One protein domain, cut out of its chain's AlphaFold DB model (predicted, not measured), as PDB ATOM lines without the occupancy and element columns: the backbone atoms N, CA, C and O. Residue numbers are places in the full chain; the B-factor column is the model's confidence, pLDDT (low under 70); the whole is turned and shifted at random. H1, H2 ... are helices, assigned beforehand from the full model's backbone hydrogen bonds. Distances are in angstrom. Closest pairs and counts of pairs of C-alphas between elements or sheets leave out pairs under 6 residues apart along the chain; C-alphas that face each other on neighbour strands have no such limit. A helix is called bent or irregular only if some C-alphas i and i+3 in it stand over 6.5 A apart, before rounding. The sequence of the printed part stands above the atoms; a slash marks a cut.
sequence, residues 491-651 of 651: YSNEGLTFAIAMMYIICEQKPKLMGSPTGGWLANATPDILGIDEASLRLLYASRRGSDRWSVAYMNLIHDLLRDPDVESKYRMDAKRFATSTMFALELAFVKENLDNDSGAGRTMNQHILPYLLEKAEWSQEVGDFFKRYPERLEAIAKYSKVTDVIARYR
ATOM      1  N   TYR A 491    -108.205  20.029 194.304       72.69
ATOM      2  CA  TYR A 491    -107.325  20.848 195.136       72.69
ATOM      3  C   TYR A 491    -107.486  20.628 196.656       72.69
ATOM      4  O   TYR A 491    -106.518  20.749 197.404       72.69
ATOM      5  N   SER A 492    -108.688  20.276 197.118       76.75
ATOM      6  CA  SER A 492    -108.962  19.960 198.532       76.75
ATOM      7  C   SER A 492    -108.709  18.490 198.898       76.75
ATOM      8  O   SER A 492    -108.993  18.082 200.021       76.75
ATOM      9  N   ASN A 493    -108.237  17.671 197.957       85.50
ATOM     10  CA  ASN A 493    -108.009  16.249 198.156       85.50
ATOM     11  C   ASN A 493    -106.679  16.011 198.888       85.50
ATOM     12  O   ASN A 493    -105.615  16.478 198.470       85.50
ATOM     13  N   GLU A 494    -106.735  15.256 199.979       85.75
ATOM     14  CA  GLU A 494    -105.565  14.974 200.816       85.75
ATOM     15  C   GLU A 494    -104.525  14.108 200.093       85.75
ATOM     16  O   GLU A 494    -103.325  14.341 200.234       85.75
ATOM     17  N   GLY A 495    -104.967  13.171 199.249       81.44
ATOM     18  CA  GLY A 495    -104.083  12.329 198.449       81.44
ATOM     19  C   GLY A 495    -103.426  13.069 197.286       81.44
ATOM     20  O   GLY A 495    -102.247  12.831 197.014       81.44
ATOM     21  N   LEU A 496    -104.119  14.030 196.660       80.81
ATOM     22  CA  LEU A 496    -103.480  14.968 195.728       80.81
ATOM     23  C   LEU A 496    -102.431  15.823 196.448       80.81
ATOM     24  O   LEU A 496    -101.307  15.965 195.969       80.81
ATOM     25  N   THR A 497    -102.787  16.377 197.608       85.50
ATOM     26  CA  THR A 497    -101.875  17.208 198.408       85.50
ATOM     27  C   THR A 497    -100.614  16.421 198.764       85.50
ATOM     28  O   THR A 497     -99.500  16.911 198.578       85.50
ATOM     29  N   PHE A 498    -100.779  15.160 199.163       84.62
ATOM     30  CA  PHE A 498     -99.677  14.242 199.415       84.62
ATOM     31  C   PHE A 498     -98.836  13.957 198.159       84.62
ATOM     32  O   PHE A 498     -97.608  13.977 198.231       84.62
ATOM     33  N   ALA A 499     -99.458  13.746 196.994       80.19
ATOM     34  CA  ALA A 499     -98.747  13.567 195.726       80.19
ATOM     35  C   ALA A 499     -97.870  14.780 195.360       80.19
ATOM     36  O   ALA A 499     -96.702  14.620 195.004       80.19
ATOM     37  N   ILE A 500     -98.409  15.995 195.496       80.69
ATOM     38  CA  ILE A 500     -97.681  17.250 195.252       80.69
ATOM     39  C   ILE A 500     -96.536  17.408 196.259       80.69
ATOM     40  O   ILE A 500     -95.412  17.724 195.866       80.69
ATOM     41  N   ALA A 501     -96.783  17.121 197.541       83.31
ATOM     42  CA  ALA A 501     -95.754  17.136 198.578       83.31
ATOM     43  C   ALA A 501     -94.606  16.175 198.248       83.31
ATOM     44  O   ALA A 501     -93.434  16.508 198.418       83.31
ATOM     45  N   MET A 502     -94.934  14.996 197.720       79.00
ATOM     46  CA  MET A 502     -93.952  14.019 197.270       79.00
ATOM     47  C   MET A 502     -93.098  14.531 196.110       79.00
ATOM     48  O   MET A 502     -91.874  14.394 196.166       79.00
ATOM     49  N   MET A 503     -93.700  15.162 195.098       75.31
ATOM     50  CA  MET A 503     -92.940  15.791 194.008       75.31
ATOM     51  C   MET A 503     -92.017  16.888 194.532       75.31
ATOM     52  O   MET A 503     -90.842  16.934 194.174       75.31
ATOM     53  N   TYR A 504     -92.520  17.711 195.452       78.38
ATOM     54  CA  TYR A 504     -91.747  18.762 196.102       78.38
ATOM     55  C   TYR A 504     -90.511  18.196 196.824       78.38
ATOM     56  O   TYR A 504     -89.397  18.675 196.618       78.38
ATOM     57  N   ILE A 505     -90.681  17.122 197.604       77.94
ATOM     58  CA  ILE A 505     -89.585  16.421 198.296       77.94
ATOM     59  C   ILE A 505     -88.551  15.888 197.302       77.94
ATOM     60  O   ILE A 505     -87.348  16.054 197.511       77.94
ATOM     61  N   ILE A 506     -89.003  15.235 196.229       72.44
ATOM     62  CA  ILE A 506     -88.118  14.642 195.219       72.44
ATOM     63  C   ILE A 506     -87.288  15.731 194.527       72.44
ATOM     64  O   ILE A 506     -86.081  15.545 194.338       72.44
ATOM     65  N   CYS A 507     -87.904  16.867 194.188       71.06
ATOM     66  CA  CYS A 507     -87.228  17.986 193.539       71.06
ATOM     67  C   CYS A 507     -86.230  18.696 194.465       71.06
ATOM     68  O   CYS A 507     -85.136  19.039 194.013       71.06
ATOM     69  N   GLU A 508     -86.549  18.875 195.752       74.88
ATOM     70  CA  GLU A 508     -85.635  19.523 196.705       74.88
ATOM     71  C   GLU A 508     -84.495  18.608 197.188       74.88
ATOM     72  O   GLU A 508     -83.409  19.099 197.491       74.88
ATOM     73  N   GLN A 509     -84.690  17.284 197.225       70.00
ATOM     74  CA  GLN A 509     -83.709  16.332 197.771       70.00
ATOM     75  C   GLN A 509     -82.872  15.545 196.729       70.00
ATOM     76  O   GLN A 509     -82.345  14.480 197.072       70.00
ATOM     77  N   LYS A 510     -82.718  16.013 195.470       62.06
ATOM     78  CA  LYS A 510     -81.863  15.375 194.418       62.06
ATOM     79  C   LYS A 510     -80.545  14.784 194.998       62.06
ATOM     80  O   LYS A 510     -79.969  15.426 195.872       62.06
ATOM     81  N   PRO A 511     -79.941  13.655 194.533       52.19
ATOM     82  CA  PRO A 511     -80.394  12.478 193.774       52.19
ATOM     83  C   PRO A 511     -80.674  11.237 194.667       52.19
ATOM     84  O   PRO A 511     -80.888  10.146 194.150       52.19
ATOM     85  N   LYS A 512     -80.678  11.353 196.006       55.91
ATOM     86  CA  LYS A 512     -80.738  10.190 196.930       55.91
ATOM     87  C   LYS A 512     -82.036   9.373 196.850       55.91
ATOM     88  O   LYS A 512     -82.037   8.195 197.195       55.91
ATOM     89  N   LEU A 513     -83.131   9.993 196.410       54.25
ATOM     90  CA  LEU A 513     -84.433   9.338 196.236       54.25
ATOM     91  C   LEU A 513     -84.688   8.890 194.784       54.25
ATOM     92  O   LEU A 513     -85.588   8.077 194.557       54.25
ATOM     93  N   MET A 514     -83.891   9.348 193.808       50.53
ATOM     94  CA  MET A 514     -84.003   8.914 192.410       50.53
ATOM     95  C   MET A 514     -83.469   7.482 192.261       50.53
ATOM     96  O   MET A 514     -82.299   7.212 192.503       50.53
ATOM     97  N   GLY A 515     -84.343   6.543 191.879       50.31
ATOM     98  CA  GLY A 515     -84.036   5.103 191.839       50.31
ATOM     99  C   GLY A 515     -84.334   4.350 193.141       50.31
ATOM    100  O   GLY A 515     -84.126   3.140 193.199       50.31
ATOM    101  N   SER A 516     -84.853   5.038 194.165       52.94
ATOM    102  CA  SER A 516     -85.322   4.402 195.400       52.94
ATOM    103  C   SER A 516     -86.652   3.651 195.187       52.94
ATOM    104  O   SER A 516     -87.443   4.020 194.310       52.94
ATOM    105  N   PRO A 517     -86.962   2.640 196.021       51.16
ATOM    106  CA  PRO A 517     -88.236   1.915 195.984       51.16
ATOM    107  C   PRO A 517     -89.485   2.809 196.074       51.16
ATOM    108  O   PRO A 517     -90.545   2.416 195.607       51.16
ATOM    109  N   THR A 518     -89.373   4.017 196.631       51.53
ATOM    110  CA  THR A 518     -90.454   5.017 196.755       51.53
ATOM    111  C   THR A 518     -90.858   5.672 195.447       51.53
ATOM    112  O   THR A 518     -92.049   5.872 195.233       51.53
ATOM    113  N   GLY A 519     -89.910   5.940 194.539       53.41
ATOM    114  CA  GLY A 519     -90.261   6.334 193.170       53.41
ATOM    115  C   GLY A 519     -91.035   5.217 192.462       53.41
ATOM    116  O   GLY A 519     -91.961   5.482 191.704       53.41
ATOM    117  N   GLY A 520     -90.709   3.960 192.792       53.50
ATOM    118  CA  GLY A 520     -91.448   2.776 192.361       53.50
ATOM    119  C   GLY A 520     -92.811   2.599 193.037       53.50
ATOM    120  O   GLY A 520     -93.730   2.141 192.374       53.50
ATOM    121  N   TRP A 521     -92.966   2.953 194.318       58.81
ATOM    122  CA  TRP A 521     -94.246   2.883 195.037       58.81
ATOM    123  C   TRP A 521     -95.228   3.942 194.546       58.81
ATOM    124  O   TRP A 521     -96.363   3.604 194.251       58.81
ATOM    125  N   LEU A 522     -94.777   5.187 194.365       55.53
ATOM    126  CA  LEU A 522     -95.572   6.251 193.746       55.53
ATOM    127  C   LEU A 522     -95.983   5.873 192.317       55.53
ATOM    128  O   LEU A 522     -97.146   6.011 191.961       55.53
ATOM    129  N   ALA A 523     -95.072   5.284 191.535       51.78
ATOM    130  CA  ALA A 523     -95.393   4.740 190.212       51.78
ATOM    131  C   ALA A 523     -96.408   3.571 190.239       51.78
ATOM    132  O   ALA A 523     -96.907   3.185 189.182       51.78
ATOM    133  N   ASN A 524     -96.700   3.009 191.421       53.41
ATOM    134  CA  ASN A 524     -97.638   1.900 191.646       53.41
ATOM    135  C   ASN A 524     -98.851   2.288 192.485       53.41
ATOM    136  O   ASN A 524     -99.708   1.431 192.712       53.41
ATOM    137  N   ALA A 525     -98.909   3.522 192.987       62.91
ATOM    138  CA  ALA A 525    -100.060   4.003 193.722       62.91
ATOM    139  C   ALA A 525    -101.260   3.955 192.775       62.91
ATOM    140  O   ALA A 525    -101.160   4.368 191.621       62.91
ATOM    141  N   THR A 526    -102.373   3.392 193.231       65.44
ATOM    142  CA  THR A 526    -103.592   3.345 192.429       65.44
ATOM    143  C   THR A 526    -104.441   4.591 192.688       65.44
ATOM    144  O   THR A 526    -104.352   5.178 193.773       65.44
ATOM    145  N   PRO A 527    -105.296   4.981 191.729       69.94
ATOM    146  CA  PRO A 527    -106.313   6.022 191.907       69.94
ATOM    147  C   PRO A 527    -107.090   5.863 193.228       69.94
ATOM    148  O   PRO A 527    -107.199   6.802 194.012       69.94
ATOM    149  N   ASP A 528    -107.487   4.629 193.559       71.06
ATOM    150  CA  ASP A 528    -108.194   4.286 194.803       71.06
ATOM    151  C   ASP A 528    -107.357   4.504 196.074       71.06
ATOM    152  O   ASP A 528    -107.880   4.768 197.162       71.06
ATOM    153  N   ILE A 529    -106.030   4.366 195.977       72.31
ATOM    154  CA  ILE A 529    -105.139   4.592 197.116       72.31
ATOM    155  C   ILE A 529    -105.100   6.077 197.469       72.31
ATOM    156  O   ILE A 529    -105.175   6.405 198.656       72.31
ATOM    157  N   LEU A 530    -105.012   6.931 196.451       74.31
ATOM    158  CA  LEU A 530    -104.871   8.378 196.582       74.31
ATOM    159  C   LEU A 530    -106.216   9.120 196.562       74.31
ATOM    160  O   LEU A 530    -106.251  10.312 196.839       74.31
ATOM    161  N   GLY A 531    -107.322   8.434 196.269       76.19
ATOM    162  CA  GLY A 531    -108.649   9.044 196.206       76.19
ATOM    163  C   GLY A 531    -108.783  10.079 195.088       76.19
ATOM    164  O   GLY A 531    -109.552  11.026 195.233       76.19
ATOM    165  N   ILE A 532    -108.024   9.926 194.004       75.31
ATOM    166  CA  ILE A 532    -108.062  10.775 192.804       75.31
ATOM    167  C   ILE A 532    -108.318   9.893 191.586       75.31
ATOM    168  O   ILE A 532    -108.085   8.691 191.652       75.31
ATOM    169  N   ASP A 533    -108.807  10.455 190.484       77.06
ATOM    170  CA  ASP A 533    -109.021   9.681 189.263       77.06
ATOM    171  C   ASP A 533    -107.694   9.324 188.563       77.06
ATOM    172  O   ASP A 533    -106.632   9.904 188.814       77.06
ATOM    173  N   GLU A 534    -107.756   8.345 187.662       71.88
ATOM    174  CA  GLU A 534    -106.574   7.840 186.964       71.88
ATOM    175  C   GLU A 534    -105.923   8.868 186.030       71.88
ATOM    176  O   GLU A 534    -104.701   8.845 185.874       71.88
ATOM    177  N   ALA A 535    -106.691   9.780 185.427       68.69
ATOM    178  CA  ALA A 535    -106.135  10.796 184.541       68.69
ATOM    179  C   ALA A 535    -105.336  11.830 185.346       68.69
ATOM    180  O   ALA A 535    -104.174  12.071 185.024       68.69
ATOM    181  N   SER A 536    -105.895  12.344 186.444       72.00
ATOM    182  CA  SER A 536    -105.189  13.254 187.361       72.00
ATOM    183  C   SER A 536    -103.940  12.612 187.963       72.00
ATOM    184  O   SER A 536    -102.887  13.245 188.055       72.00
ATOM    185  N   LEU A 537    -104.021  11.325 188.316       71.19
ATOM    186  CA  LEU A 537    -102.863  10.575 188.778       71.19
ATOM    187  C   LEU A 537    -101.786  10.510 187.691       71.19
ATOM    188  O   LEU A 537    -100.649  10.890 187.936       71.19
ATOM    189  N   ARG A 538    -102.118  10.078 186.473       67.44
ATOM    190  CA  ARG A 538    -101.147   9.986 185.369       67.44
ATOM    191  C   ARG A 538    -100.503  11.329 185.044       67.44
ATOM    192  O   ARG A 538     -99.295  11.354 184.814       67.44
ATOM    193  N   LEU A 539    -101.274  12.415 185.086       67.25
ATOM    194  CA  LEU A 539    -100.775  13.767 184.859       67.25
ATOM    195  C   LEU A 539     -99.683  14.139 185.844       67.25
ATOM    196  O   LEU A 539     -98.703  14.716 185.409       67.25
ATOM    197  N   LEU A 540     -99.826  13.780 187.119       69.19
ATOM    198  CA  LEU A 540     -98.880  14.121 188.185       69.19
ATOM    199  C   LEU A 540     -97.776  13.083 188.381       69.19
ATOM    200  O   LEU A 540     -96.789  13.394 189.038       69.19
ATOM    201  N   TYR A 541     -97.966  11.864 187.856       61.62
ATOM    202  CA  TYR A 541     -97.130  10.691 188.133       61.62
ATOM    203  C   TYR A 541     -96.367  10.094 186.950       61.62
ATOM    204  O   TYR A 541     -95.463   9.299 187.192       61.62
ATOM    205  N   ALA A 542     -96.754  10.381 185.703       53.53
ATOM    206  CA  ALA A 542     -96.207   9.777 184.480       53.53
ATOM    207  C   ALA A 542     -95.804   8.276 184.634       53.53
ATOM    208  O   ALA A 542     -94.632   7.917 184.695       53.53
ATOM    209  N   SER A 543     -96.792   7.374 184.719       50.09
ATOM    210  CA  SER A 543     -96.645   5.898 184.849       50.09
ATOM    211  C   SER A 543     -96.931   5.192 183.503       50.09
ATOM    212  O   SER A 543     -97.587   5.777 182.647       50.09
ATOM    213  N   ARG A 544     -96.598   3.925 183.179       45.84
ATOM    214  CA  ARG A 544     -95.618   2.894 183.600       45.84
ATOM    215  C   ARG A 544     -95.686   1.778 182.534       45.84
ATOM    216  O   ARG A 544     -96.085   0.659 182.831       45.84
ATOM    217  N   ARG A 545     -95.387   2.066 181.261       40.28
ATOM    218  CA  ARG A 545     -95.093   1.049 180.222       40.28
ATOM    219  C   ARG A 545     -94.362   1.703 179.046       40.28
ATOM    220  O   ARG A 545     -94.982   2.247 178.141       40.28
ATOM    221  N   GLY A 546     -93.034   1.629 179.119       40.72
ATOM    222  CA  GLY A 546     -92.086   2.120 178.116       40.72
ATOM    223  C   GLY A 546     -90.851   2.744 178.771       40.72
ATOM    224  O   GLY A 546     -90.741   3.957 178.781       40.72
ATOM    225  N   SER A 547     -90.025   1.892 179.393       36.34
ATOM    226  CA  SER A 547     -88.647   2.075 179.913       36.34
ATOM    227  C   SER A 547     -88.223   3.251 180.807       36.34
ATOM    228  O   SER A 547     -87.274   3.044 181.566       36.34
ATOM    229  N   ASP A 548     -88.867   4.414 180.826       44.12
ATOM    230  CA  ASP A 548     -88.203   5.590 181.407       44.12
ATOM    231  C   ASP A 548     -88.708   5.934 182.816       44.12
ATOM    232  O   ASP A 548     -89.899   6.113 183.079       44.12
ATOM    233  N   ARG A 549     -87.763   5.994 183.765       50.81
ATOM    234  CA  ARG A 549     -87.935   6.698 185.046       50.81
ATOM    235  C   ARG A 549     -88.290   8.158 184.741       50.81
ATOM    236  O   ARG A 549     -87.874   8.649 183.700       50.81
ATOM    237  N   TRP A 550     -88.991   8.834 185.659       56.41
ATOM    238  CA  TRP A 550     -89.249  10.282 185.630       56.41
ATOM    239  C   TRP A 550     -88.166  11.048 184.873       56.41
ATOM    240  O   TRP A 550     -87.013  11.074 185.324       56.41
ATOM    241  N   SER A 551     -88.520  11.662 183.744       65.06
ATOM    242  CA  SER A 551     -87.579  12.566 183.102       65.06
ATOM    243  C   SER A 551     -87.281  13.700 184.073       65.06
ATOM    244  O   SER A 551     -88.172  14.277 184.705       65.06
ATOM    245  N   VAL A 552     -86.002  14.037 184.208       68.94
ATOM    246  CA  VAL A 552     -85.590  15.190 185.018       68.94
ATOM    247  C   VAL A 552     -86.271  16.465 184.499       68.94
ATOM    248  O   VAL A 552     -86.612  17.337 185.295       68.94
ATOM    249  N   ALA A 553     -86.538  16.531 183.190       73.44
ATOM    250  CA  ALA A 553     -87.287  17.599 182.537       73.44
ATOM    251  C   ALA A 553     -88.703  17.775 183.112       73.44
ATOM    252  O   ALA A 553     -89.054  18.876 183.524       73.44
ATOM    253  N   TYR A 554     -89.488  16.695 183.206       75.88
ATOM    254  CA  TYR A 554     -90.849  16.753 183.744       75.88
ATOM    255  C   TYR A 554     -90.876  17.221 185.204       75.88
ATOM    256  O   TYR A 554     -91.678  18.067 185.593       75.88
ATOM    257  N   MET A 555     -89.957  16.698 186.019       73.12
ATOM    258  CA  MET A 555     -89.866  17.071 187.432       73.12
ATOM    259  C   MET A 555     -89.504  18.543 187.619       73.12
ATOM    260  O   MET A 555     -90.045  19.195 188.513       73.12
ATOM    261  N   ASN A 556     -88.613  19.072 186.778       76.50
ATOM    262  CA  ASN A 556     -88.285  20.492 186.800       76.50
ATOM    263  C   ASN A 556     -89.505  21.343 186.397       76.50
ATOM    264  O   ASN A 556     -89.784  22.310 187.087       76.50
ATOM    265  N   LEU A 557     -90.301  20.944 185.392       80.75
ATOM    266  CA  LEU A 557     -91.533  21.669 185.028       80.75
ATOM    267  C   LEU A 557     -92.539  21.758 186.179       80.75
ATOM    268  O   LEU A 557     -93.100  22.820 186.436       80.75
ATOM    269  N   ILE A 558     -92.779  20.648 186.883       77.81
ATOM    270  CA  ILE A 558     -93.658  20.646 188.060       77.81
ATOM    271  C   ILE A 558     -93.076  21.522 189.170       77.81
ATOM    272  O   ILE A 558     -93.808  22.251 189.833       77.81
ATOM    273  N   HIS A 559     -91.762  21.463 189.382       77.88
ATOM    274  CA  HIS A 559     -91.092  22.294 190.379       77.88
ATOM    275  C   HIS A 559     -91.222  23.789 190.073       77.88
ATOM    276  O   HIS A 559     -91.583  24.552 190.970       77.88
ATOM    277  N   ASP A 560     -91.003  24.175 188.818       82.31
ATOM    278  CA  ASP A 560     -91.142  25.546 188.335       82.31
ATOM    279  C   ASP A 560     -92.604  26.006 188.442       82.31
ATOM    280  O   ASP A 560     -92.868  27.073 188.989       82.31
ATOM    281  N   LEU A 561     -93.570  25.159 188.052       84.38
ATOM    282  CA  LEU A 561     -95.009  25.425 188.176       84.38
ATOM    283  C   LEU A 561     -95.423  25.698 189.629       84.38
ATOM    284  O   LEU A 561     -96.204  26.602 189.894       84.38
ATOM    285  N   LEU A 562     -94.914  24.925 190.591       78.38
ATOM    286  CA  LEU A 562     -95.272  25.084 192.007       78.38
ATOM    287  C   LEU A 562     -94.638  26.320 192.668       78.38
ATOM    288  O   LEU A 562     -95.049  26.696 193.768       78.38
ATOM    289  N   ARG A 563     -93.632  26.928 192.030       79.00
ATOM    290  CA  ARG A 563     -92.945  28.153 192.482       79.00
ATOM    291  C   ARG A 563     -93.331  29.390 191.681       79.00
ATOM    292  O   ARG A 563     -92.843  30.482 191.959       79.00
ATOM    293  N   ASP A 564     -94.173  29.212 190.681       81.75
ATOM    294  CA  ASP A 564     -94.632  30.268 189.809       81.75
ATOM    295  C   ASP A 564     -95.591  31.204 190.571       81.75
ATOM    296  O   ASP A 564     -96.620  30.731 191.058       81.75
ATOM    297  N   PRO A 565     -95.296  32.515 190.692       80.25
ATOM    298  CA  PRO A 565     -96.049  33.438 191.548       80.25
ATOM    299  C   PRO A 565     -97.561  33.474 191.283       80.25
ATOM    300  O   PRO A 565     -98.344  33.691 192.211       80.25
ATOM    301  N   ASP A 566     -97.977  33.233 190.036       78.00
ATOM    302  CA  ASP A 566     -99.385  33.287 189.626       78.00
ATOM    303  C   ASP A 566    -100.214  32.137 190.216       78.00
ATOM    304  O   ASP A 566    -101.417  32.265 190.445       78.00
ATOM    305  N   VAL A 567     -99.569  30.998 190.465       77.25
ATOM    306  CA  VAL A 567    -100.192  29.772 190.983       77.25
ATOM    307  C   VAL A 567     -99.709  29.426 192.385       77.25
ATOM    308  O   VAL A 567    -100.401  28.699 193.094       77.25
ATOM    309  N   GLU A 568     -98.591  29.997 192.828       71.19
ATOM    310  CA  GLU A 568     -98.003  29.804 194.151       71.19
ATOM    311  C   GLU A 568     -99.027  30.123 195.248       71.19
ATOM    312  O   GLU A 568     -99.212  29.333 196.168       71.19
ATOM    313  N   SER A 569     -99.785  31.214 195.123       72.38
ATOM    314  CA  SER A 569    -100.798  31.598 196.125       72.38
ATOM    315  C   SER A 569    -101.852  30.517 196.407       72.38
ATOM    316  O   SER A 569    -102.406  30.462 197.506       72.38
ATOM    317  N   LYS A 570    -102.112  29.649 195.425       75.88
ATOM    318  CA  LYS A 570    -103.048  28.534 195.523       75.88
ATOM    319  C   LYS A 570    -102.282  27.237 195.791       75.88
ATOM    320  O   LYS A 570    -102.428  26.613 196.829       75.88
ATOM    321  N   TYR A 571    -101.395  26.816 194.905       75.31
ATOM    322  CA  TYR A 571    -100.844  25.461 194.936       75.31
ATOM    323  C   TYR A 571     -99.595  25.278 195.796       75.31
ATOM    324  O   TYR A 571     -99.182  24.133 196.000       75.31
ATOM    325  N   ARG A 572     -99.023  26.351 196.354       78.50
ATOM    326  CA  ARG A 572     -97.823  26.271 197.196       78.50
ATOM    327  C   ARG A 572     -97.989  25.281 198.334       78.50
ATOM    328  O   ARG A 572     -99.035  25.206 198.969       78.50
ATOM    329  N   MET A 573     -96.910  24.561 198.617       83.56
ATOM    330  CA  MET A 573     -96.772  23.790 199.843       83.56
ATOM    331  C   MET A 573     -96.471  24.737 201.010       83.56
ATOM    332  O   MET A 573     -95.406  25.355 201.066       83.56
ATOM    333  N   ASP A 574     -97.422  24.864 201.929       84.12
ATOM    334  CA  ASP A 574     -97.281  25.567 203.203       84.12
ATOM    335  C   ASP A 574     -97.318  24.571 204.374       84.12
ATOM    336  O   ASP A 574     -97.559  23.374 204.184       84.12
ATOM    337  N   ALA A 575     -97.068  25.052 205.595       84.69
ATOM    338  CA  ALA A 575     -97.049  24.199 206.784       84.69
ATOM    339  C   ALA A 575     -98.364  23.416 206.960       84.69
ATOM    340  O   ALA A 575     -98.345  22.239 207.314       84.69
ATOM    341  N   LYS A 576     -99.510  24.024 206.619       85.88
ATOM    342  CA  LYS A 576    -100.828  23.385 206.700       85.88
ATOM    343  C   LYS A 576    -100.969  22.222 205.714       85.88
ATOM    344  O   LYS A 576    -101.456  21.157 206.079       85.88
ATOM    345  N   ARG A 577    -100.517  22.379 204.473       87.00
ATOM    346  CA  ARG A 577    -100.547  21.319 203.451       87.00
ATOM    347  C   ARG A 577     -99.534  20.219 203.728       87.00
ATOM    348  O   ARG A 577     -99.818  19.047 203.469       87.00
ATOM    349  N   PHE A 578     -98.375  20.569 204.287       88.88
ATOM    350  CA  PHE A 578     -97.446  19.580 204.823       88.88
ATOM    351  C   PHE A 578     -98.077  18.800 205.981       88.88
ATOM    352  O   PHE A 578     -97.925  17.581 206.023       88.88
ATOM    353  N   ALA A 579     -98.855  19.446 206.855       87.38
ATOM    354  CA  ALA A 579     -99.614  18.764 207.902       87.38
ATOM    355  C   ALA A 579    -100.681  17.817 207.327       87.38
ATOM    356  O   ALA A 579    -100.722  16.649 207.711       87.38
ATOM    357  N   THR A 580    -101.476  18.257 206.344       89.00
ATOM    358  CA  THR A 580    -102.437  17.394 205.629       89.00
ATOM    359  C   THR A 580    -101.748  16.181 205.001       89.00
ATOM    360  O   THR A 580    -102.168  15.046 205.209       89.00
ATOM    361  N   SER A 581    -100.633  16.403 204.301       89.00
ATOM    362  CA  SER A 581     -99.838  15.332 203.687       89.00
ATOM    363  C   SER A 581     -99.248  14.379 204.725       89.00
ATOM    364  O   SER A 581     -99.174  13.178 204.486       89.00
ATOM    365  N   THR A 582     -98.841  14.901 205.885       88.06
ATOM    366  CA  THR A 582     -98.329  14.110 207.011       88.06
ATOM    367  C   THR A 582     -99.408  13.180 207.552       88.06
ATOM    368  O   THR A 582     -99.166  11.983 207.692       88.06
ATOM    369  N   MET A 583    -100.604  13.709 207.826       86.25
ATOM    370  CA  MET A 583    -101.728  12.913 208.329       86.25
ATOM    371  C   MET A 583    -102.124  11.830 207.324       86.25
ATOM    372  O   MET A 583    -102.235  10.663 207.698       86.25
ATOM    373  N   PHE A 584    -102.216  12.181 206.041       86.06
ATOM    374  CA  PHE A 584    -102.515  11.229 204.975       86.06
ATOM    375  C   PHE A 584    -101.442  10.133 204.843       86.06
ATOM    376  O   PHE A 584    -101.764   8.950 204.733       86.06
ATOM    377  N   ALA A 585    -100.154  10.493 204.918       81.69
ATOM    378  CA  ALA A 585     -99.046   9.534 204.897       81.69
ATOM    379  C   ALA A 585     -99.091   8.561 206.084       81.69
ATOM    380  O   ALA A 585     -98.822   7.368 205.924       81.69
ATOM    381  N   LEU A 586     -99.451   9.055 207.273       80.12
ATOM    382  CA  LEU A 586     -99.644   8.230 208.463       80.12
ATOM    383  C   LEU A 586    -100.827   7.280 208.265       80.12
ATOM    384  O   LEU A 586    -100.693   6.080 208.483       80.12
ATOM    385  N   GLU A 587    -101.972   7.765 207.797       78.69
ATOM    386  CA  GLU A 587    -103.118   6.898 207.515       78.69
ATOM    387  C   GLU A 587    -102.806   5.828 206.465       78.69
ATOM    388  O   GLU A 587    -103.155   4.665 206.663       78.69
ATOM    389  N   LEU A 588    -102.074   6.169 205.405       73.56
ATOM    390  CA  LEU A 588    -101.573   5.206 204.421       73.56
ATOM    391  C   LEU A 588    -100.695   4.122 205.051       73.56
ATOM    392  O   LEU A 588    -100.853   2.943 204.728       73.56
ATOM    393  N   ALA A 589     -99.779   4.515 205.938       69.31
ATOM    394  CA  ALA A 589     -98.881   3.594 206.623       69.31
ATOM    395  C   ALA A 589     -99.617   2.657 207.599       69.31
ATOM    396  O   ALA A 589     -99.165   1.533 207.806       69.31
ATOM    397  N   PHE A 590    -100.742   3.096 208.179       66.12
ATOM    398  CA  PHE A 590    -101.431   2.381 209.263       66.12
ATOM    399  C   PHE A 590    -102.746   1.683 208.870       66.12
ATOM    400  O   PHE A 590    -103.086   0.681 209.491       66.12
ATOM    401  N   VAL A 591    -103.503   2.179 207.885       58.19
ATOM    402  CA  VAL A 591    -104.856   1.678 207.547       58.19
ATOM    403  C   VAL A 591    -104.852   0.697 206.371       58.19
ATOM    404  O   VAL A 591    -105.687  -0.201 206.332       58.19
ATOM    405  N   LYS A 592    -103.941   0.843 205.398       52.31
ATOM    406  CA  LYS A 592    -104.009   0.090 204.128       52.31
ATOM    407  C   LYS A 592    -103.117  -1.162 204.045       52.31
ATOM    408  O   LYS A 592    -103.053  -1.725 202.962       52.31
ATOM    409  N   GLU A 593    -102.410  -1.573 205.108       48.75
ATOM    410  CA  GLU A 593    -101.466  -2.731 205.131       48.75
ATOM    411  C   GLU A 593    -100.434  -2.780 203.967       48.75
ATOM    412  O   GLU A 593     -99.746  -3.775 203.763       48.75
ATOM    413  N   ASN A 594    -100.272  -1.692 203.205       50.25
ATOM    414  CA  ASN A 594     -99.613  -1.694 201.889       50.25
ATOM    415  C   ASN A 594     -98.175  -1.151 201.895       50.25
ATOM    416  O   ASN A 594     -97.525  -1.081 200.850       50.25
ATOM    417  N   LEU A 595     -97.664  -0.758 203.058       53.47
ATOM    418  CA  LEU A 595     -96.265  -0.396 203.252       53.47
ATOM    419  C   LEU A 595     -95.688  -1.335 204.304       53.47
ATOM    420  O   LEU A 595     -95.456  -0.938 205.442       53.47
ATOM    421  N   ASP A 596     -95.484  -2.596 203.915       57.59
ATOM    422  CA  ASP A 596     -94.704  -3.543 204.710       57.59
ATOM    423  C   ASP A 596     -93.415  -2.837 205.162       57.59
ATOM    424  O   ASP A 596     -92.661  -2.306 204.335       57.59
ATOM    425  N   ASN A 597     -93.203  -2.771 206.478       56.22
ATOM    426  CA  ASN A 597     -92.065  -2.080 207.081       56.22
ATOM    427  C   ASN A 597     -90.727  -2.671 206.604       56.22
ATOM    428  O   ASN A 597     -89.717  -1.963 206.623       56.22
ATOM    429  N   ASP A 598     -90.731  -3.918 206.123       56.66
ATOM    430  CA  ASP A 598     -89.564  -4.598 205.562       56.66
ATOM    431  C   ASP A 598     -89.420  -4.411 204.042       56.66
ATOM    432  O   ASP A 598     -88.338  -4.628 203.477       56.66
ATOM    433  N   SER A 599     -90.460  -3.902 203.374       62.31
ATOM    434  CA  SER A 599     -90.384  -3.502 201.971       62.31
ATOM    435  C   SER A 599     -89.506  -2.260 201.798       62.31
ATOM    436  O   SER A 599     -89.452  -1.350 202.631       62.31
ATOM    437  N   GLY A 600     -88.823  -2.170 200.655       63.19
ATOM    438  CA  GLY A 600     -88.035  -0.981 200.319       63.19
ATOM    439  C   GLY A 600     -88.859   0.319 200.321       63.19
ATOM    440  O   GLY A 600     -88.325   1.383 200.641       63.19
ATOM    441  N   ALA A 601     -90.151   0.240 199.986       60.91
ATOM    442  CA  ALA A 601     -91.066   1.380 199.959       60.91
ATOM    443  C   ALA A 601     -91.443   1.844 201.373       60.91
ATOM    444  O   ALA A 601     -91.316   3.032 201.668       60.91
ATOM    445  N   GLY A 602     -91.811   0.911 202.261       68.81
ATOM    446  CA  GLY A 602     -92.121   1.201 203.665       68.81
ATOM    447  C   GLY A 602     -90.932   1.807 204.405       68.81
ATOM    448  O   GLY A 602     -91.073   2.838 205.065       68.81
ATOM    449  N   ARG A 603     -89.723   1.260 204.203       69.06
ATOM    450  CA  ARG A 603     -88.492   1.852 204.757       69.06
ATOM    451  C   ARG A 603     -88.275   3.285 204.289       69.06
ATOM    452  O   ARG A 603     -87.956   4.141 205.109       69.06
ATOM    453  N   THR A 604     -88.465   3.570 203.003       71.81
ATOM    454  CA  THR A 604     -88.203   4.922 202.493       71.81
ATOM    455  C   THR A 604     -89.269   5.927 202.936       71.81
ATOM    456  O   THR A 604     -88.923   7.048 203.314       71.81
ATOM    457  N   MET A 605     -90.541   5.512 202.990       74.81
ATOM    458  CA  MET A 605     -91.622   6.318 203.565       74.81
ATOM    459  C   MET A 605     -91.296   6.730 205.002       74.81
ATOM    460  O   MET A 605     -91.278   7.916 205.324       74.81
ATOM    461  N   ASN A 606     -90.937   5.759 205.838       74.56
ATOM    462  CA  ASN A 606     -90.721   5.986 207.262       74.56
ATOM    463  C   ASN A 606     -89.385   6.679 207.589       74.56
ATOM    464  O   ASN A 606     -89.311   7.452 208.539       74.56
ATOM    465  N   GLN A 607     -88.317   6.427 206.822       74.06
ATOM    466  CA  GLN A 607     -86.977   6.961 207.113       74.06
ATOM    467  C   GLN A 607     -86.648   8.275 206.394       74.06
ATOM    468  O   GLN A 607     -85.666   8.930 206.752       74.06
ATOM    469  N   HIS A 608     -87.393   8.655 205.355       75.81
ATOM    470  CA  HIS A 608     -87.044   9.819 204.535       75.81
ATOM    471  C   HIS A 608     -88.212  10.771 204.308       75.81
ATOM    472  O   HIS A 608     -88.035  11.972 204.487       75.81
ATOM    473  N   ILE A 609     -89.391  10.256 203.953       78.94
ATOM    474  CA  ILE A 609     -90.541  11.099 203.598       78.94
ATOM    475  C   ILE A 609     -91.227  11.639 204.848       78.94
ATOM    476  O   ILE A 609     -91.332  12.849 205.019       78.94
ATOM    477  N   LEU A 610     -91.659  10.749 205.741       81.31
ATOM    478  CA  LEU A 610     -92.420  11.124 206.926       81.31
ATOM    479  C   LEU A 610     -91.663  12.100 207.854       81.31
ATOM    480  O   LEU A 610     -92.276  13.084 208.263       81.31
ATOM    481  N   PRO A 611     -90.350  11.929 208.138       80.81
ATOM    482  CA  PRO A 611     -89.592  12.921 208.903       80.81
ATOM    483  C   PRO A 611     -89.579  14.301 208.241       80.81
ATOM    484  O   PRO A 611     -89.697  15.309 208.928       80.81
ATOM    485  N   TYR A 612     -89.456  14.347 206.911       84.19
ATOM    486  CA  TYR A 612     -89.436  15.605 206.170       84.19
ATOM    487  C   TYR A 612     -90.793  16.304 206.201       84.19
ATOM    488  O   TYR A 612     -90.860  17.508 206.428       84.19
ATOM    489  N   LEU A 613     -91.876  15.547 205.994       87.12
ATOM    490  CA  LEU A 613     -93.235  16.073 206.084       87.12
ATOM    491  C   LEU A 613     -93.513  16.631 207.485       87.12
ATOM    492  O   LEU A 613     -93.999  17.751 207.587       87.12
ATOM    493  N   LEU A 614     -93.122  15.912 208.545       84.75
ATOM    494  CA  LEU A 614     -93.253  16.367 209.935       84.75
ATOM    495  C   LEU A 614     -92.456  17.649 210.214       84.75
ATOM    496  O   LEU A 614     -92.974  18.566 210.846       84.75
ATOM    497  N   GLU A 615     -91.214  17.727 209.729       84.50
ATOM    498  CA  GLU A 615     -90.363  18.913 209.881       84.50
ATOM    499  C   GLU A 615     -90.961  20.130 209.161       84.50
ATOM    500  O   GLU A 615     -91.045  21.209 209.742       84.50
ATOM    501  N   LYS A 616     -91.439  19.959 207.922       87.38
ATOM    502  CA  LYS A 616     -92.050  21.036 207.123       87.38
ATOM    503  C   LYS A 616     -93.474  21.397 207.539       87.38
ATOM    504  O   LYS A 616     -93.918  22.505 207.259       87.38
ATOM    505  N   ALA A 617     -94.183  20.483 208.193       86.00
ATOM    506  CA  ALA A 617     -95.466  20.761 208.826       86.00
ATOM    507  C   ALA A 617     -95.312  21.611 210.096       86.00
ATOM    508  O   ALA A 617     -96.323  22.017 210.663       86.00
ATOM    509  N   GLU A 618     -94.074  21.833 210.563       82.75
ATOM    510  CA  GLU A 618     -93.743  22.589 211.778       82.75
ATOM    511  C   GLU A 618     -94.524  22.109 213.009       82.75
ATOM    512  O   GLU A 618     -94.793  22.884 213.925       82.75
ATOM    513  N   TRP A 619     -94.911  20.823 213.018       73.06
ATOM    514  CA  TRP A 619     -95.807  20.250 214.025       73.06
ATOM    515  C   TRP A 619     -97.014  21.152 214.298       73.06
ATOM    516  O   TRP A 619     -97.287  21.550 215.434       73.06
ATOM    517  N   SER A 620     -97.727  21.494 213.229       79.00
ATOM    518  CA  SER A 620     -98.956  22.264 213.330       79.00
ATOM    519  C   SER A 620     -99.920  21.650 214.356       79.00
ATOM    520  O   SER A 620     -99.856  20.458 214.688       79.00
ATOM    521  N   GLN A 621    -100.841  22.468 214.865       79.38
ATOM    522  CA  GLN A 621    -101.820  22.031 215.860       79.38
ATOM    523  C   GLN A 621    -102.585  20.775 215.401       79.38
ATOM    524  O   GLN A 621    -102.839  19.884 216.206       79.38
ATOM    525  N   GLU A 622    -102.859  20.658 214.102       81.38
ATOM    526  CA  GLU A 622    -103.502  19.504 213.475       81.38
ATOM    527  C   GLU A 622    -102.679  18.213 213.611       81.38
ATOM    528  O   GLU A 622    -103.229  17.173 213.976       81.38
ATOM    529  N   VAL A 623    -101.359  18.268 213.385       80.88
ATOM    530  CA  VAL A 623    -100.461  17.114 213.579       80.88
ATOM    531  C   VAL A 623    -100.419  16.717 215.057       80.88
ATOM    532  O   VAL A 623    -100.480  15.532 215.394       80.88
ATOM    533  N   GLY A 624    -100.356  17.704 215.955       78.94
ATOM    534  CA  GLY A 624    -100.383  17.474 217.399       78.94
ATOM    535  C   GLY A 624    -101.686  16.820 217.866       78.94
ATOM    536  O   GLY A 624    -101.660  15.857 218.635       78.94
ATOM    537  N   ASP A 625    -102.826  17.302 217.381       81.12
ATOM    538  CA  ASP A 625    -104.140  16.763 217.725       81.12
ATOM    539  C   ASP A 625    -104.365  15.365 217.124       81.12
ATOM    540  O   ASP A 625    -104.948  14.505 217.790       81.12
ATOM    541  N   PHE A 626    -103.818  15.084 215.935       81.81
ATOM    542  CA  PHE A 626    -103.799  13.738 215.356       81.81
ATOM    543  C   PHE A 626    -103.089  12.734 216.274       81.81
ATOM    544  O   PHE A 626    -103.644  11.678 216.578       81.81
ATOM    545  N   PHE A 627    -101.899  13.063 216.784       82.06
ATOM    546  CA  PHE A 627    -101.168  12.160 217.680       82.06
ATOM    547  C   PHE A 627    -101.750  12.082 219.092       82.06
ATOM    548  O   PHE A 627    -101.628  11.040 219.730       82.06
ATOM    549  N   LYS A 628    -102.433  13.123 219.584       81.88
ATOM    550  CA  LYS A 628    -103.228  13.008 220.823       81.88
ATOM    551  C   LYS A 628    -104.386  12.028 220.661       81.88
ATOM    552  O   LYS A 628    -104.742  11.340 221.612       81.88
ATOM    553  N   ARG A 629    -104.986  11.991 219.469       82.31
ATOM    554  CA  ARG A 629    -106.095  11.092 219.142       82.31
ATOM    555  C   ARG A 629    -105.635   9.654 218.890       82.31
ATOM    556  O   ARG A 629    -106.390   8.740 219.201       82.31
ATOM    557  N   TYR A 630    -104.423   9.475 218.365       79.56
ATOM    558  CA  TYR A 630    -103.826   8.177 218.025       79.56
ATOM    559  C   TYR A 630    -102.402   8.029 218.605       79.56
ATOM    560  O   TYR A 630    -101.422   7.982 217.848       79.56
ATOM    561  N   PRO A 631    -102.248   7.999 219.942       76.88
ATOM    562  CA  PRO A 631    -100.940   7.968 220.601       76.88
ATOM    563  C   PRO A 631    -100.106   6.728 220.241       76.88
ATOM    564  O   PRO A 631     -98.886   6.819 220.109       76.88
ATOM    565  N   GLU A 632    -100.750   5.592 219.980       74.75
ATOM    566  CA  GLU A 632    -100.108   4.350 219.542       74.75
ATOM    567  C   GLU A 632     -99.371   4.494 218.198       74.75
ATOM    568  O   GLU A 632     -98.349   3.846 217.959       74.75
ATOM    569  N   ARG A 633     -99.845   5.386 217.316       75.62
ATOM    570  CA  ARG A 633     -99.201   5.654 216.021       75.62
ATOM    571  C   ARG A 633     -97.912   6.447 216.187       75.62
ATOM    572  O   ARG A 633     -96.960   6.206 215.445       75.62
ATOM    573  N   LEU A 634     -97.862   7.356 217.166       75.25
ATOM    574  CA  LEU A 634     -96.655   8.113 217.503       75.25
ATOM    575  C   LEU A 634     -95.550   7.175 218.005       75.25
ATOM    576  O   LEU A 634     -94.409   7.275 217.559       75.25
ATOM    577  N   GLU A 635     -95.893   6.226 218.877       72.81
ATOM    578  CA  GLU A 635     -94.956   5.210 219.375       72.81
ATOM    579  C   GLU A 635     -94.420   4.323 218.242       72.81
ATOM    580  O   GLU A 635     -93.218   4.059 218.159       72.81
ATOM    581  N   ALA A 636     -95.293   3.922 217.312       70.38
ATOM    582  CA  ALA A 636     -94.927   3.067 216.189       70.38
ATOM    583  C   ALA A 636     -93.951   3.723 215.194       70.38
ATOM    584  O   ALA A 636     -93.143   3.010 214.592       70.38
ATOM    585  N   ILE A 637     -93.989   5.051 215.023       71.38
ATOM    586  CA  ILE A 637     -93.040   5.789 214.167       71.38
ATOM    587  C   ILE A 637     -91.812   6.303 214.931       71.38
ATOM    588  O   ILE A 637     -90.761   6.507 214.323       71.38
ATOM    589  N   ALA A 638     -91.894   6.455 216.257       70.69
ATOM    590  CA  ALA A 638     -90.790   6.923 217.100       70.69
ATOM    591  C   ALA A 638     -89.579   5.970 217.126       70.69
ATOM    592  O   ALA A 638     -88.502   6.368 217.565       70.69
ATOM    593  N   LYS A 639     -89.731   4.737 216.621       71.06
ATOM    594  CA  LYS A 639     -88.639   3.767 216.422       71.06
ATOM    595  C   LYS A 639     -87.673   4.132 215.284       71.06
ATOM    596  O   LYS A 639     -86.595   3.550 215.192       71.06
ATOM    597  N   TYR A 640     -88.050   5.058 214.400       69.25
ATOM    598  CA  TYR A 640     -87.198   5.519 213.305       69.25
ATOM    599  C   TYR A 640     -86.402   6.749 213.751       69.25
ATOM    600  O   TYR A 640     -86.982   7.808 213.968       69.25
ATOM    601  N   SER A 641     -85.072   6.627 213.841       63.22
ATOM    602  CA  SER A 641     -84.185   7.633 214.458       63.22
ATOM    603  C   SER A 641     -84.411   9.071 213.978       63.22
ATOM    604  O   SER A 641     -84.481   9.991 214.783       63.22
ATOM    605  N   LYS A 642     -84.620   9.270 212.672       67.62
ATOM    606  CA  LYS A 642     -84.891  10.597 212.097       67.62
ATOM    607  C   LYS A 642     -86.232  11.197 212.519       67.62
ATOM    608  O   LYS A 642     -86.347  12.413 212.586       67.62
ATOM    609  N   VAL A 643     -87.242  10.367 212.786       66.69
ATOM    610  CA  VAL A 643     -88.526  10.823 213.339       66.69
ATOM    611  C   VAL A 643     -88.331  11.215 214.802       66.69
ATOM    612  O   VAL A 643     -88.811  12.263 215.219       66.69
ATOM    613  N   THR A 644     -87.565  10.429 215.565       66.81
ATOM    614  CA  THR A 644     -87.222  10.728 216.962       66.81
ATOM    615  C   THR A 644     -86.494  12.068 217.095       66.81
ATOM    616  O   THR A 644     -86.853  12.861 217.959       66.81
ATOM    617  N   ASP A 645     -85.540  12.361 216.206       65.12
ATOM    618  CA  ASP A 645     -84.807  13.636 216.185       65.12
ATOM    619  C   ASP A 645     -85.718  14.837 215.879       65.12
ATOM    620  O   ASP A 645     -85.509  15.930 216.406       65.12
ATOM    621  N   VAL A 646     -86.724  14.654 215.018       64.56
ATOM    622  CA  VAL A 646     -87.716  15.693 214.687       64.56
ATOM    623  C   VAL A 646     -88.713  15.890 215.835       64.56
ATOM    624  O   VAL A 646     -89.057  17.027 216.145       64.56
ATOM    625  N   ILE A 647     -89.124  14.813 216.516       68.19
ATOM    626  CA  ILE A 647     -89.950  14.874 217.737       68.19
ATOM    627  C   ILE A 647     -89.189  15.586 218.865       68.19
ATOM    628  O   ILE A 647     -89.752  16.432 219.553       68.19
ATOM    629  N   ALA A 648     -87.913  15.247 219.065       67.25
ATOM    630  CA  ALA A 648     -87.082  15.804 220.129       67.25
ATOM    631  C   ALA A 648     -86.749  17.285 219.917       67.25
ATOM    632  O   ALA A 648     -86.603  18.001 220.896       67.25
ATOM    633  N   ARG A 649     -86.643  17.747 218.664       62.75
ATOM    634  CA  ARG A 649     -86.467  19.174 218.343       62.75
ATOM    635  C   ARG A 649     -87.714  20.023 218.608       62.75
ATOM    636  O   ARG A 649     -87.588  21.238 218.694       62.75
ATOM    637  N   TYR A 650     -88.888  19.399 218.675       61.34
ATOM    638  CA  TYR A 650     -90.157  20.094 218.878       61.34
ATOM    639  C   TYR A 650     -90.636  20.095 220.338       61.34
ATOM    640  O   TYR A 650     -91.308  21.035 220.754       61.34
ATOM    641  N   ARG A 651     -90.309  19.045 221.103       61.69
ATOM    642  CA  ARG A 651     -90.459  19.032 222.568       61.69
ATOM    643  C   ARG A 651     -89.511  20.027 223.221       61.69
ATOM    644  O   ARG A 651     -89.935  20.606 224.245       61.69
TER     645      ARG A 651
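AT A GLANCE: This is residues 491 to 651 of the 651 residues of the protein "NACHT domain-containing protein" of Gymnopilus dilepis (UniProt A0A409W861). The antiparallel helical hairpin of H7 and H8 is the middle of a stack of helices. H1 crosses one side of it, with H4 and H5 beyond H1, while H9 and H11 cover the other side, with H10 between them in the chain. H2 packs on H8, H3 on H1, and H6 makes a corner with H5. The 161 printed residues have eleven named helices, H1 to H11 in order, and no named strand: the class is all helix. The whole is compact, with a radius of gyration of the C-alphas of 15.3 A and spans of 43 by 38 by 29 A.

IN THESE COORDINATES: Find C-alpha 575 at (-97.049, 24.199, 206.784); from there H7 runs 23.8 A to residue 591. H8, residues 600 to 616, runs 23.4 A. H1, residues 494 to 508, starts at (-105.565, 14.974, 200.816) and runs 20.9 A. Before H7 look for H2, residues 517 to 522, H3, 527 to 530, H4, 534 to 541, H5, 552 to 563 and 16.7 A long, and H6, 565 to 571. After H8 come H9, 621 to 629, H10, 631 to 637, and H11, 641 to 650, whose last C-alpha is at (-90.157, 20.094, 218.878). H6 and H8 are only just irregular: C-alphas 566 and 569, and likewise 607 and 610, are 6.9 A apart.

HOW THE PARTS SIT: Start at the hairpin: H7 and H8 touch at a shallow tilt of 28 degrees, opposite ways, closest at the C-alphas of Thr 582 and Leu 613, 5.5 A. H1 touches H7 at 71 degrees, only just about perpendicular, closest at the C-alphas of Phe 498 and Ser 581, 4.4 A. H8 touches H11 at a shallow tilt of 13 degrees, the same way; the closest C-alphas, Pro 611 and Val 643, are 5.0 A apart. H7, with residues 579 to 583 alone, touches H9, closest at the C-alphas of Ala 579 and Val 623, 6.0 A. H10 is close to but not clearly touching H9, at the C-alphas of Phe 627 and Leu 634, 6.1 A. H1 touches H5 at a steep tilt of 66 degrees, closest at the C-alphas of Cys 507 and His 559, 6.6 A. H4 and H5 are near each other, while H5 and H8 are apart. Every O i to N i+4 pair is within hydrogen-bond range in H1, H2, H4, H5, H7, H9, H10 and H11; H8 has 10 of 13, H6 has 1 of 3 beside 1 of 4 O i to N i+3 pairs, and H3 is too short for an O i to N i+4 pair.

THE WHOLE: The two C-alphas farthest apart, Gly 546 and Arg 651, are 47.6 A apart. The printed part has no cut and no long link. Mean pLDDT of the printed part is 71.2; among the residues under 70 are 510 to 527, 538 to 552, 589 to 603 and 640 to 651.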